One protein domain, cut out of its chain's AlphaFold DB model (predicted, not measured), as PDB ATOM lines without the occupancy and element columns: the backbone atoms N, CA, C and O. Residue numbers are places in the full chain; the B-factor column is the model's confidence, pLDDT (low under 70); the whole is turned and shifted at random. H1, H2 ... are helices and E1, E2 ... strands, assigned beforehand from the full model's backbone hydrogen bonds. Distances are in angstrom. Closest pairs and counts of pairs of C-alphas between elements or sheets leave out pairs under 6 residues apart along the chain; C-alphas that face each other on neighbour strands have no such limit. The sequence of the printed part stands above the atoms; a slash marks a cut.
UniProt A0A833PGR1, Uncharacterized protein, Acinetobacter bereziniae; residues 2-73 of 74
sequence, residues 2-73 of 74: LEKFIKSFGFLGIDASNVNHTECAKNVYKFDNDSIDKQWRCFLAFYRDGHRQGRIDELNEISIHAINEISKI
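AT A GLANCE: This is residues 2 to 73 of the 74 residues of an uncharacterized protein of Acinetobacter bereziniae (UniProt A0A833PGR1). A small hairpin of two short strands, E1 and E2, lies beside residues 36 to 44 of one long helix, H2, with E2 on the side toward the helix, and a short helix, H1, comes near H2 without packing firmly on it. Beyond this small body the far end of H2, residues 48 to 52, sticks out, and the chain turns there into an arm that holds H3, where residues 56 to 73 stand free. The printed part has 72 residues, with three named helices and two named strands in the order H1, E1, E2, H2, H3; the two strands are antiparallel and the class is mostly helix. The whole is loose, with a radius of gyration of the C-alphas of 14.4 A, and spans 39 by 30 by 21 A.

IN THESE COORDINATES: Strand E1 is residues 21 to 24, and E2 is residues 28 to 31. Helix H2, residues 34 to 52, is 26.5 A long from C-alpha 34 at (-43.744, -24.841, -31.878) to C-alpha 52 at (-47.957, -48.153, -43.760). Helix H1, residues 2 to 11, begins at C-alpha 2 at (-35.238, -33.609, -42.440) and is 15.1 A long. Helix H3, residues 58 to 71, is 20.1 A long and ends at C-alpha 71 at (-26.096, -40.854, -60.998).

HOW THE PARTS SIT: E1 and E2 form a hairpin, antiparallel with 144 degrees between their directions. N 22 and O 30 are 2.9 A apart, and N 28 and O 24 are 2.8 A apart, both within hydrogen-bond range. The closest C-alphas of E2 and H2 are those of Phe 31 and Asp 37, 4.8 A apart. E1 and H2 are apart. H1 and H2 are close but not clearly touching, their closest C-alphas being those of Phe 5 and Trp 40, 7.7 A apart. These two helices stand at a steep tilt of 61 degrees, opposite ways. H1 and E2 are only just apart, with their closest C-alphas 8.4 A from each other. H3 is apart from H1, H2, E1 and E2. In H2 and H3 every O i to N i+4 pair is within hydrogen-bond range; in H1 3 of 6 are, beside 6 of 7 O i to N i+3 pairs.

THE WHOLE: The two C-alphas farthest apart are those of Asp 34 and Ile 73, 41.3 A. Without the stretches that stand free, residues 48 to 54 and 56 to 73, the body has 47 residues and spans 28 by 27 by 16 A. The printed part has no cut. The links E1 to E2, E2 to H2 and H2 to H3 are tight, and H1 to E1 is a short link of 9 residues. The mean pLDDT of the printed part is 77.0; residues 50 to 67 and 70 to 73 are under 70, and the mean of H3 is 63.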
ATOM      1  N   LEU A   2     -35.415 -34.924 -43.065       84.12
ATOM      2  CA  LEU A   2     -35.238 -33.609 -42.440       84.12
ATOM      3  C   LEU A   2     -34.777 -32.524 -43.423       84.12
ATOM      4  O   LEU A   2     -35.417 -31.492 -43.537       84.12
ATOM      5  N   GLU A   3     -33.734 -32.791 -44.209       84.31
ATOM      6  CA  GLU A   3     -33.227 -31.835 -45.205       84.31
ATOM      7  C   GLU A   3     -34.279 -31.453 -46.266       84.31
ATOM      8  O   GLU A   3     -34.391 -30.290 -46.637       84.31
ATOM      9  N   LYS A   4     -35.094 -32.416 -46.729       84.31
ATOM     10  CA  LYS A   4     -36.191 -32.149 -47.680       84.31
ATOM     11  C   LYS A   4     -37.272 -31.276 -47.037       84.31
ATOM     12  O   LYS A   4     -37.778 -30.364 -47.682       84.31
ATOM     13  N   PHE A   5     -37.592 -31.540 -45.771       87.44
ATOM     14  CA  PHE A   5     -38.524 -30.729 -44.995       87.44
ATOM     15  C   PHE A   5     -37.991 -29.299 -44.795       87.44
ATOM     16  O   PHE A   5     -38.690 -28.351 -45.130       87.44
ATOM     17  N   ILE A   6     -36.734 -29.123 -44.382       87.00
ATOM     18  CA  ILE A   6     -36.110 -27.796 -44.226       87.00
ATOM     19  C   ILE A   6     -36.040 -27.046 -45.564       87.00
ATOM     20  O   ILE A   6     -36.383 -25.871 -45.619       87.00
ATOM     21  N   LYS A   7     -35.681 -27.707 -46.673       85.62
ATOM     22  CA  LYS A   7     -35.705 -27.083 -48.012       85.62
ATOM     23  C   LYS A   7     -37.101 -26.589 -48.401       85.62
ATOM     24  O   LYS A   7     -37.208 -25.596 -49.114       85.62
ATOM     25  N   SER A   8     -38.163 -27.236 -47.909       84.50
ATOM     26  CA  SER A   8     -39.534 -26.795 -48.176       84.50
ATOM     27  C   SER A   8     -39.867 -25.426 -47.573       84.50
ATOM     28  O   SER A   8     -40.719 -24.720 -48.105       84.50
ATOM     29  N   PHE A   9     -39.139 -24.994 -46.538       85.75
ATOM     30  CA  PHE A   9     -39.311 -23.674 -45.928       85.75
ATOM     31  C   PHE A   9     -38.982 -22.541 -46.891       85.75
ATOM     32  O   PHE A   9     -39.716 -21.557 -46.926       85.75
ATOM     33  N   GLY A  10     -37.979 -22.724 -47.756       80.81
ATOM     34  CA  GLY A  10     -37.654 -21.755 -48.802       80.81
ATOM     35  C   GLY A  10     -38.820 -21.503 -49.763       80.81
ATOM     36  O   GLY A  10     -39.071 -20.358 -50.126       80.81
ATOM     37  N   PHE A  11     -39.593 -22.539 -50.112       81.12
ATOM     38  CA  PHE A  11     -40.789 -22.386 -50.956       81.12
ATOM     39  C   PHE A  11     -41.956 -21.710 -50.229       81.12
ATOM     40  O   PHE A  11     -42.807 -21.099 -50.869       81.12
ATOM     41  N   LEU A  12     -42.003 -21.818 -48.901       77.25
ATOM     42  CA  LEU A  12     -43.049 -21.233 -48.059       77.25
ATOM     43  C   LEU A  12     -42.682 -19.836 -47.533       77.25
ATOM     44  O   LEU A  12     -43.461 -19.253 -46.783       77.25
ATOM     45  N   GLY A  13     -41.508 -19.304 -47.896       80.12
ATOM     46  CA  GLY A  13     -41.001 -18.033 -47.370       80.12
ATOM     47  C   GLY A  13     -40.675 -18.074 -45.873       80.12
ATOM     48  O   GLY A  13     -40.660 -17.036 -45.217       80.12
ATOM     49  N   ILE A  14     -40.446 -19.266 -45.318       80.56
ATOM     50  CA  ILE A  14     -40.070 -19.462 -43.919       80.56
ATOM     51  C   ILE A  14     -38.545 -19.389 -43.819       80.56
ATOM     52  O   ILE A  14     -37.831 -20.111 -44.517       80.56
ATOM     53  N   ASP A  15     -38.045 -18.533 -42.929       79.62
ATOM     54  CA  ASP A  15     -36.616 -18.439 -42.641       79.62
ATOM     55  C   ASP A  15     -36.130 -19.699 -41.907       79.62
ATOM     56  O   ASP A  15     -36.566 -20.014 -40.798       79.62
ATOM     57  N   ALA A  16     -35.224 -20.431 -42.555       77.31
ATOM     58  CA  ALA A  16     -34.656 -21.675 -42.056       77.31
ATOM     59  C   ALA A  16     -33.314 -21.492 -41.315       77.31
ATOM     60  O   ALA A  16     -32.728 -22.481 -40.873       77.31
ATOM     61  N   SER A  17     -32.811 -20.260 -41.181       78.81
ATOM     62  CA  SER A  17     -31.475 -19.977 -40.632       78.81
ATOM     63  C   SER A  17     -31.310 -20.340 -39.149       78.81
ATOM     64  O   SER A  17     -30.203 -20.658 -38.727       78.81
ATOM     65  N   ASN A  18     -32.405 -20.358 -38.378       74.94
ATOM     66  CA  ASN A  18     -32.418 -20.611 -36.927       74.94
ATOM     67  C   ASN A  18     -33.262 -21.834 -36.527       74.94
ATOM     68  O   ASN A  18     -33.906 -21.863 -35.475       74.94
ATOM     69  N   VAL A  19     -33.295 -22.863 -37.374       84.31
ATOM     70  CA  VAL A  19     -34.059 -24.084 -37.095       84.31
ATOM     71  C   VAL A  19     -33.253 -25.023 -36.199       84.31
ATOM     72  O   VAL A  19     -32.459 -25.837 -36.671       84.31
ATOM     73  N   ASN A  20     -33.504 -24.942 -34.895       90.38
ATOM     74  CA  ASN A  20     -32.946 -25.862 -33.907       90.38
ATOM     75  C   ASN A  20     -33.891 -27.032 -33.627       90.38
ATOM     76  O   ASN A  20     -35.120 -26.895 -33.641       90.38
ATOM     77  N   HIS A  21     -33.301 -28.199 -33.392       90.56
ATOM     78  CA  HIS A  21     -34.027 -29.420 -33.091       90.56
ATOM     79  C   HIS A  21     -33.195 -30.363 -32.226       90.56
ATOM     80  O   HIS A  21     -31.967 -30.299 -32.191       90.56
ATOM     81  N   THR A  22     -33.889 -31.278 -31.563       93.50
ATOM     82  CA  THR A  22     -33.309 -32.387 -30.805       93.50
ATOM     83  C   THR A  22     -33.847 -33.708 -31.332       93.50
ATOM     84  O   THR A  22     -34.959 -33.774 -31.861       93.50
ATOM     85  N   GLU A  23     -33.067 -34.778 -31.201       91.06
ATOM     86  CA  GLU A  23     -33.540 -36.115 -31.547       91.06
ATOM     87  C   GLU A  23     -34.507 -36.656 -30.487       91.06
ATOM     88  O   GLU A  23     -34.356 -36.437 -29.285       91.06
ATOM     89  N   CYS A  24     -35.532 -37.378 -30.934       85.44
ATOM     90  CA  CYS A  24     -36.548 -37.964 -30.068       85.44
ATOM     91  C   CYS A  24     -37.067 -39.276 -30.661       85.44
ATOM     92  O   CYS A  24     -37.542 -39.306 -31.793       85.44
ATOM     93  N   ALA A  25     -37.100 -40.349 -29.867       80.50
ATOM     94  CA  ALA A  25     -37.510 -41.677 -30.337       80.50
ATOM     95  C   ALA A  25     -38.910 -41.719 -30.988       80.50
ATOM     96  O   ALA A  25     -39.136 -42.447 -31.952       80.50
ATOM     97  N   LYS A  26     -39.868 -40.920 -30.497       80.00
ATOM     98  CA  LYS A  26     -41.263 -40.964 -30.975       80.00
ATOM     99  C   LYS A  26     -41.453 -40.255 -32.322       80.00
ATOM    100  O   LYS A  26     -42.169 -40.761 -33.194       80.00
ATOM    101  N   ASN A  27     -40.798 -39.109 -32.496       82.06
ATOM    102  CA  ASN A  27     -41.012 -38.189 -33.619       82.06
ATOM    103  C   ASN A  27     -39.766 -37.992 -34.490       82.06
ATOM    104  O   ASN A  27     -39.781 -37.127 -35.354       82.06
ATOM    105  N   VAL A  28     -38.705 -38.776 -34.283       86.94
ATOM    106  CA  VAL A  28     -37.370 -38.625 -34.891       86.94
ATOM    107  C   VAL A  28     -36.686 -37.321 -34.467       86.94
ATOM    108  O   VAL A  28     -35.644 -37.371 -33.824       86.94
ATOM    109  N   TYR A  29     -37.322 -36.177 -34.717       91.31
ATOM    110  CA  TYR A  29     -36.914 -34.851 -34.267       91.31
ATOM    111  C   TYR A  29     -38.039 -34.151 -33.494       91.31
ATOM    112  O   TYR A  29     -39.227 -34.406 -33.721       91.31
ATOM    113  N   LYS A  30     -37.647 -33.260 -32.585       92.56
ATOM    114  CA  LYS A  30     -38.491 -32.264 -31.923       92.56
ATOM    115  C   LYS A  30     -37.855 -30.895 -32.140       92.56
ATOM    116  O   LYS A  30     -36.673 -30.737 -31.845       92.56
ATOM    117  N   PHE A  31     -38.620 -29.938 -32.644       92.44
ATOM    118  CA  PHE A  31     -38.125 -28.584 -32.905       92.44
ATOM    119  C   PHE A  31     -38.434 -27.653 -31.737       92.44
ATOM    120  O   PHE A  31     -39.460 -27.808 -31.073       92.44
ATOM    121  N   ASP A  32     -37.556 -26.678 -31.510       92.44
ATOM    122  CA  ASP A  32     -37.732 -25.688 -30.436       92.44
ATOM    123  C   ASP A  32     -38.833 -24.673 -30.767       92.44
ATOM    124  O   ASP A  32     -39.476 -24.116 -29.882       92.44
ATOM    125  N   ASN A  33     -39.067 -24.435 -32.060       89.94
ATOM    126  CA  ASN A  33     -40.159 -23.601 -32.538       89.94
ATOM    127  C   ASN A  33     -41.437 -24.440 -32.683       89.94
ATOM    128  O   ASN A  33     -41.505 -25.324 -33.538       89.94
ATOM    129  N   ASP A  34     -42.471 -24.107 -31.909       89.88
ATOM    130  CA  ASP A  34     -43.744 -24.841 -31.878       89.88
ATOM    131  C   ASP A  34     -44.455 -24.922 -33.239       89.88
ATOM    132  O   ASP A  34     -45.082 -25.935 -33.561       89.88
ATOM    133  N   SER A  35     -44.364 -23.872 -34.060       88.56
ATOM    134  CA  SER A  35     -44.972 -23.861 -35.397       88.56
ATOM    135  C   SER A  35     -44.279 -24.873 -36.309       88.56
ATOM    136  O   SER A  35     -44.936 -25.688 -36.964       88.56
ATOM    137  N   ILE A  36     -42.946 -24.881 -36.290       90.12
ATOM    138  CA  ILE A  36     -42.133 -25.828 -37.054       90.12
ATOM    139  C   ILE A  36     -42.330 -27.256 -36.534       90.12
ATOM    140  O   ILE A  36     -42.517 -28.170 -37.336       90.12
ATOM    141  N   ASP A  37     -42.361 -27.453 -35.213       91.00
ATOM    142  CA  ASP A  37     -42.585 -28.766 -34.602       91.00
ATOM    143  C   ASP A  37     -43.950 -29.339 -35.003       91.00
ATOM    144  O   ASP A  37     -44.068 -30.518 -35.349       91.00
ATOM    145  N   LYS A  38     -44.989 -28.497 -35.047       90.81
ATOM    146  CA  LYS A  38     -46.314 -28.897 -35.529       90.81
ATOM    147  C   LYS A  38     -46.280 -29.325 -36.997       90.81
ATOM    148  O   LYS A  38     -46.814 -30.386 -37.322       90.81
ATOM    149  N   GLN A  39     -45.640 -28.546 -37.871       88.94
ATOM    150  CA  GLN A  39     -45.512 -28.889 -39.294       88.94
ATOM    151  C   GLN A  39     -44.726 -30.187 -39.496       88.94
ATOM    152  O   GLN A  39     -45.131 -31.042 -40.284       88.94
ATOM    153  N   TRP A  40     -43.656 -30.377 -38.728       90.56
ATOM    154  CA  TRP A  40     -42.866 -31.601 -38.744       90.56
ATOM    155  C   TRP A  40     -43.697 -32.823 -38.356       90.56
ATOM    156  O   TRP A  40     -43.668 -33.839 -39.050       90.56
ATOM    157  N   ARG A  41     -44.499 -32.728 -37.288       90.25
ATOM    158  CA  ARG A  41     -45.390 -33.818 -36.860       90.25
ATOM    159  C   ARG A  41     -46.429 -34.163 -37.922       90.25
ATOM    160  O   ARG A  41     -46.671 -35.347 -38.153       90.25
ATOM    161  N   CYS A  42     -47.013 -33.162 -38.582       88.81
ATOM    162  CA  CYS A  42     -47.940 -33.383 -39.693       88.81
ATOM    163  C   CYS A  42     -47.247 -34.080 -40.872       88.81
ATOM    164  O   CYS A  42     -47.751 -35.085 -41.372       88.81
ATOM    165  N   PHE A  43     -46.068 -33.594 -41.266       87.25
ATOM    166  CA  PHE A  43     -45.250 -34.188 -42.321       87.25
ATOM    167  C   PHE A  43     -44.924 -35.661 -42.019       87.25
ATOM    168  O   PHE A  43     -45.116 -36.538 -42.861       87.25
ATOM    169  N   LEU A  44     -44.503 -35.961 -40.789       86.00
ATOM    170  CA  LEU A  44     -44.217 -37.324 -40.339       86.00
ATOM    171  C   LEU A  44     -45.440 -38.228 -40.343       86.00
ATOM    172  O   LEU A  44     -45.325 -39.385 -40.737       86.00
ATOM    173  N   ALA A  45     -46.586 -37.730 -39.876       84.12
ATOM    174  CA  ALA A  45     -47.826 -38.494 -39.866       84.12
ATOM    175  C   ALA A  45     -48.242 -38.871 -41.293       84.12
ATOM    176  O   ALA A  45     -48.538 -40.037 -41.542       84.12
ATOM    177  N   PHE A  46     -48.164 -37.921 -42.231       82.31
ATOM    178  CA  PHE A  46     -48.462 -38.152 -43.644       82.31
ATOM    179  C   PHE A  46     -47.555 -39.230 -44.256       82.31
ATOM    180  O   PHE A  46     -48.042 -40.205 -44.822       82.31
ATOM    181  N   TYR A  47     -46.235 -39.117 -44.076       75.19
ATOM    182  CA  TYR A  47     -45.282 -40.082 -44.635       75.19
ATOM    183  C   TYR A  47     -45.330 -41.458 -43.952       75.19
ATOM    184  O   TYR A  47     -45.209 -42.480 -44.628       75.19
ATOM    185  N   ARG A  48     -45.517 -41.517 -42.624       73.75
ATOM    186  CA  ARG A  48     -45.673 -42.792 -41.899       73.75
ATOM    187  C   ARG A  48     -46.932 -43.527 -42.337       73.75
ATOM    188  O   ARG A  48     -46.892 -44.745 -42.497       73.75
ATOM    189  N   ASP A  49     -48.032 -42.806 -42.521       70.12
ATOM    190  CA  ASP A  49     -49.288 -43.403 -42.960       70.12
ATOM    191  C   ASP A  49     -49.229 -43.834 -44.435       70.12
ATOM    192  O   ASP A  49     -49.657 -44.943 -44.748       70.12
ATOM    193  N   GLY A  50     -48.586 -43.048 -45.310       63.72
ATOM    194  CA  GLY A  50     -48.299 -43.440 -46.695       63.72
ATOM    195  C   GLY A  50     -47.485 -44.737 -46.788       63.72
ATOM    196  O   GLY A  50     -47.904 -45.687 -47.449       63.72
ATOM    197  N   HIS A  51     -46.390 -44.842 -46.027       60.44
ATOM    198  CA  HIS A  51     -45.567 -46.058 -45.978       60.44
ATOM    199  C   HIS A  51     -46.335 -47.268 -45.420       60.44
ATOM    200  O   HIS A  51     -46.243 -48.368 -45.959       60.44
ATOM    201  N   ARG A  52     -47.127 -47.085 -44.351       59.56
ATOM    202  CA  ARG A  52     -47.957 -48.153 -43.760       59.56
ATOM    203  C   ARG A  52     -49.026 -48.666 -44.727       59.56
ATOM    204  O   ARG A  52     -49.406 -49.828 -44.646       59.56
ATOM    205  N   GLN A  53     -49.509 -47.811 -45.623       58.47
ATOM    206  CA  GLN A  53     -50.511 -48.152 -46.633       58.47
ATOM    207  C   GLN A  53     -49.903 -48.669 -47.945       58.47
ATOM    208  O   GLN A  53     -50.640 -48.881 -48.902       58.47
ATOM    209  N   GLY A  54     -48.580 -48.868 -48.010       58.84
ATOM    210  CA  GLY A  54     -47.900 -49.320 -49.226       58.84
ATOM    211  C   GLY A  54     -47.929 -48.295 -50.363       58.84
ATOM    212  O   GLY A  54     -47.687 -48.655 -51.512       58.84
ATOM    213  N   ARG A  55     -48.230 -47.024 -50.063       55.28
ATOM    214  CA  ARG A  55     -48.225 -45.952 -51.054       55.28
ATOM    215  C   ARG A  55     -46.782 -45.527 -51.349       55.28
ATOM    216  O   ARG A  55     -46.123 -44.857 -50.554       55.28
ATOM    217  N   ILE A  56     -46.289 -45.999 -52.491       56.62
ATOM    218  CA  ILE A  56     -45.177 -45.422 -53.250       56.62
ATOM    219  C   ILE A  56     -45.844 -44.629 -54.380       56.62
ATOM    220  O   ILE A  56     -46.027 -45.125 -55.480       56.62
ATOM    221  N   ASP A  57     -46.357 -43.446 -54.068       54.47
ATOM    222  CA  ASP A  57     -47.127 -42.612 -54.997       54.47
ATOM    223  C   ASP A  57     -46.195 -42.004 -56.067       54.47
ATOM    224  O   ASP A  57     -44.997 -41.869 -55.821       54.47
ATOM    225  N   GLU A  58     -46.728 -41.568 -57.217       52.78
ATOM    226  CA  GLU A  58     -45.978 -41.033 -58.380       52.78
ATOM    227  C   GLU A  58     -44.890 -40.002 -58.021       52.78
ATOM    228  O   GLU A  58     -43.858 -39.926 -58.678       52.78
ATOM    229  N   LEU A  59     -45.054 -39.232 -56.939       55.56
ATOM    230  CA  LEU A  59     -44.030 -38.303 -56.444       55.56
ATOM    231  C   LEU A  59     -42.771 -39.008 -55.906       55.56
ATOM    232  O   LEU A  59     -41.657 -38.510 -56.091       55.56
ATOM    233  N   ASN A  60     -42.925 -40.169 -55.262       55.00
ATOM    234  CA  ASN A  60     -41.809 -41.024 -54.868       55.00
ATOM    235  C   ASN A  60     -41.143 -41.649 -56.100       55.00
ATOM    236  O   ASN A  60     -39.914 -41.635 -56.164       55.00
ATOM    237  N   GLU A  61     -41.907 -42.094 -57.100       56.41
ATOM    238  CA  GLU A  61     -41.348 -42.600 -58.364       56.41
ATOM    239  C   GLU A  61     -40.585 -41.520 -59.143       56.41
ATOM    240  O   GLU A  61     -39.444 -41.756 -59.540       56.41
ATOM    241  N   ILE A  62     -41.136 -40.307 -59.270       61.44
ATOM    242  CA  ILE A  62     -40.454 -39.149 -59.872       61.44
ATOM    243  C   ILE A  62     -39.153 -38.851 -59.116       61.44
ATOM    244  O   ILE A  62     -38.116 -38.587 -59.726       61.44
ATOM    245  N   SER A  63     -39.175 -38.930 -57.782       55.62
ATOM    246  CA  SER A  63     -37.983 -38.667 -56.975       55.62
ATOM    247  C   SER A  63     -36.913 -39.762 -57.087       55.62
ATOM    248  O   SER A  63     -35.726 -39.439 -57.096       55.62
ATOM    249  N   ILE A  64     -37.304 -41.032 -57.233       65.25
ATOM    250  CA  ILE A  64     -36.388 -42.154 -57.496       65.25
ATOM    251  C   ILE A  64     -35.808 -42.042 -58.912       65.25
ATOM    252  O   ILE A  64     -34.604 -42.214 -59.102       65.25
ATOM    253  N   HIS A  65     -36.635 -41.691 -59.898       69.69
ATOM    254  CA  HIS A  65     -36.208 -41.482 -61.277       69.69
ATOM    255  C   HIS A  65     -35.170 -40.353 -61.385       69.69
ATOM    256  O   HIS A  65     -34.100 -40.556 -61.959       69.69
ATOM    257  N   ALA A  66     -35.414 -39.207 -60.742       65.00
ATOM    258  CA  ALA A  66     -34.480 -38.079 -60.730       65.00
ATOM    259  C   ALA A  66     -33.114 -38.425 -60.096       65.00
ATOM    260  O   ALA A  66     -32.074 -37.996 -60.595       65.00
ATOM    261  N   ILE A  67     -33.095 -39.226 -59.021       67.94
ATOM    262  CA  ILE A  67     -31.852 -39.683 -58.367       67.94
ATOM    263  C   ILE A  67     -31.035 -40.594 -59.298       67.94
ATOM    264  O   ILE A  67     -29.805 -40.478 -59.364       67.94
ATOM    265  N   ASN A  68     -31.707 -41.482 -60.032       72.44
ATOM    266  CA  ASN A  68     -31.056 -42.411 -60.952       72.44
ATOM    267  C   ASN A  68     -30.444 -41.699 -62.165       72.44
ATOM    268  O   ASN A  68     -29.334 -42.043 -62.562       72.44
ATOM    269  N   GLU A  69     -31.111 -40.687 -62.725       74.50
ATOM    270  CA  GLU A  69     -30.586 -39.926 -63.868       74.50
ATOM    271  C   GLU A  69     -29.345 -39.097 -63.505       74.50
ATOM    272  O   GLU A  69     -28.356 -39.118 -64.232       74.50
ATOM    273  N   ILE A  70     -29.326 -38.452 -62.332       62.94
ATOM    274  CA  ILE A  70     -28.147 -37.707 -61.846       62.94
ATOM    275  C   ILE A  70     -26.930 -38.631 -61.668       62.94
ATOM    276  O   ILE A  70     -25.791 -38.229 -61.907       62.94
ATOM    277  N   SER A  71     -27.161 -39.881 -61.269       61.62
ATOM    278  CA  SER A  71     -26.096 -40.854 -60.998       61.62
ATOM    279  C   SER A  71     -25.452 -41.432 -62.265       61.62
ATOM    280  O   SER A  71     -24.338 -41.940 -62.186       61.62
ATOM    281  N   LYS A  72     -26.116 -41.331 -63.425       61.88
ATOM    282  CA  LYS A  72     -25.594 -41.759 -64.739       61.88
ATOM    283  C   LYS A  72     -24.686 -40.724 -65.415       61.88
ATOM    284  O   LYS A  72     -24.095 -41.024 -66.443       61.88
ATOM    285  N   ILE A  73     -24.612 -39.506 -64.875       56.00
ATOM    286  CA  ILE A  73     -23.803 -38.399 -65.419       56.00
ATOM    287  C   ILE A  73     -22.363 -38.420 -64.844       56.00
ATOM    288  O   ILE A  73     -21.542 -37.566 -65.172       56.00
TER     289      ILE A  73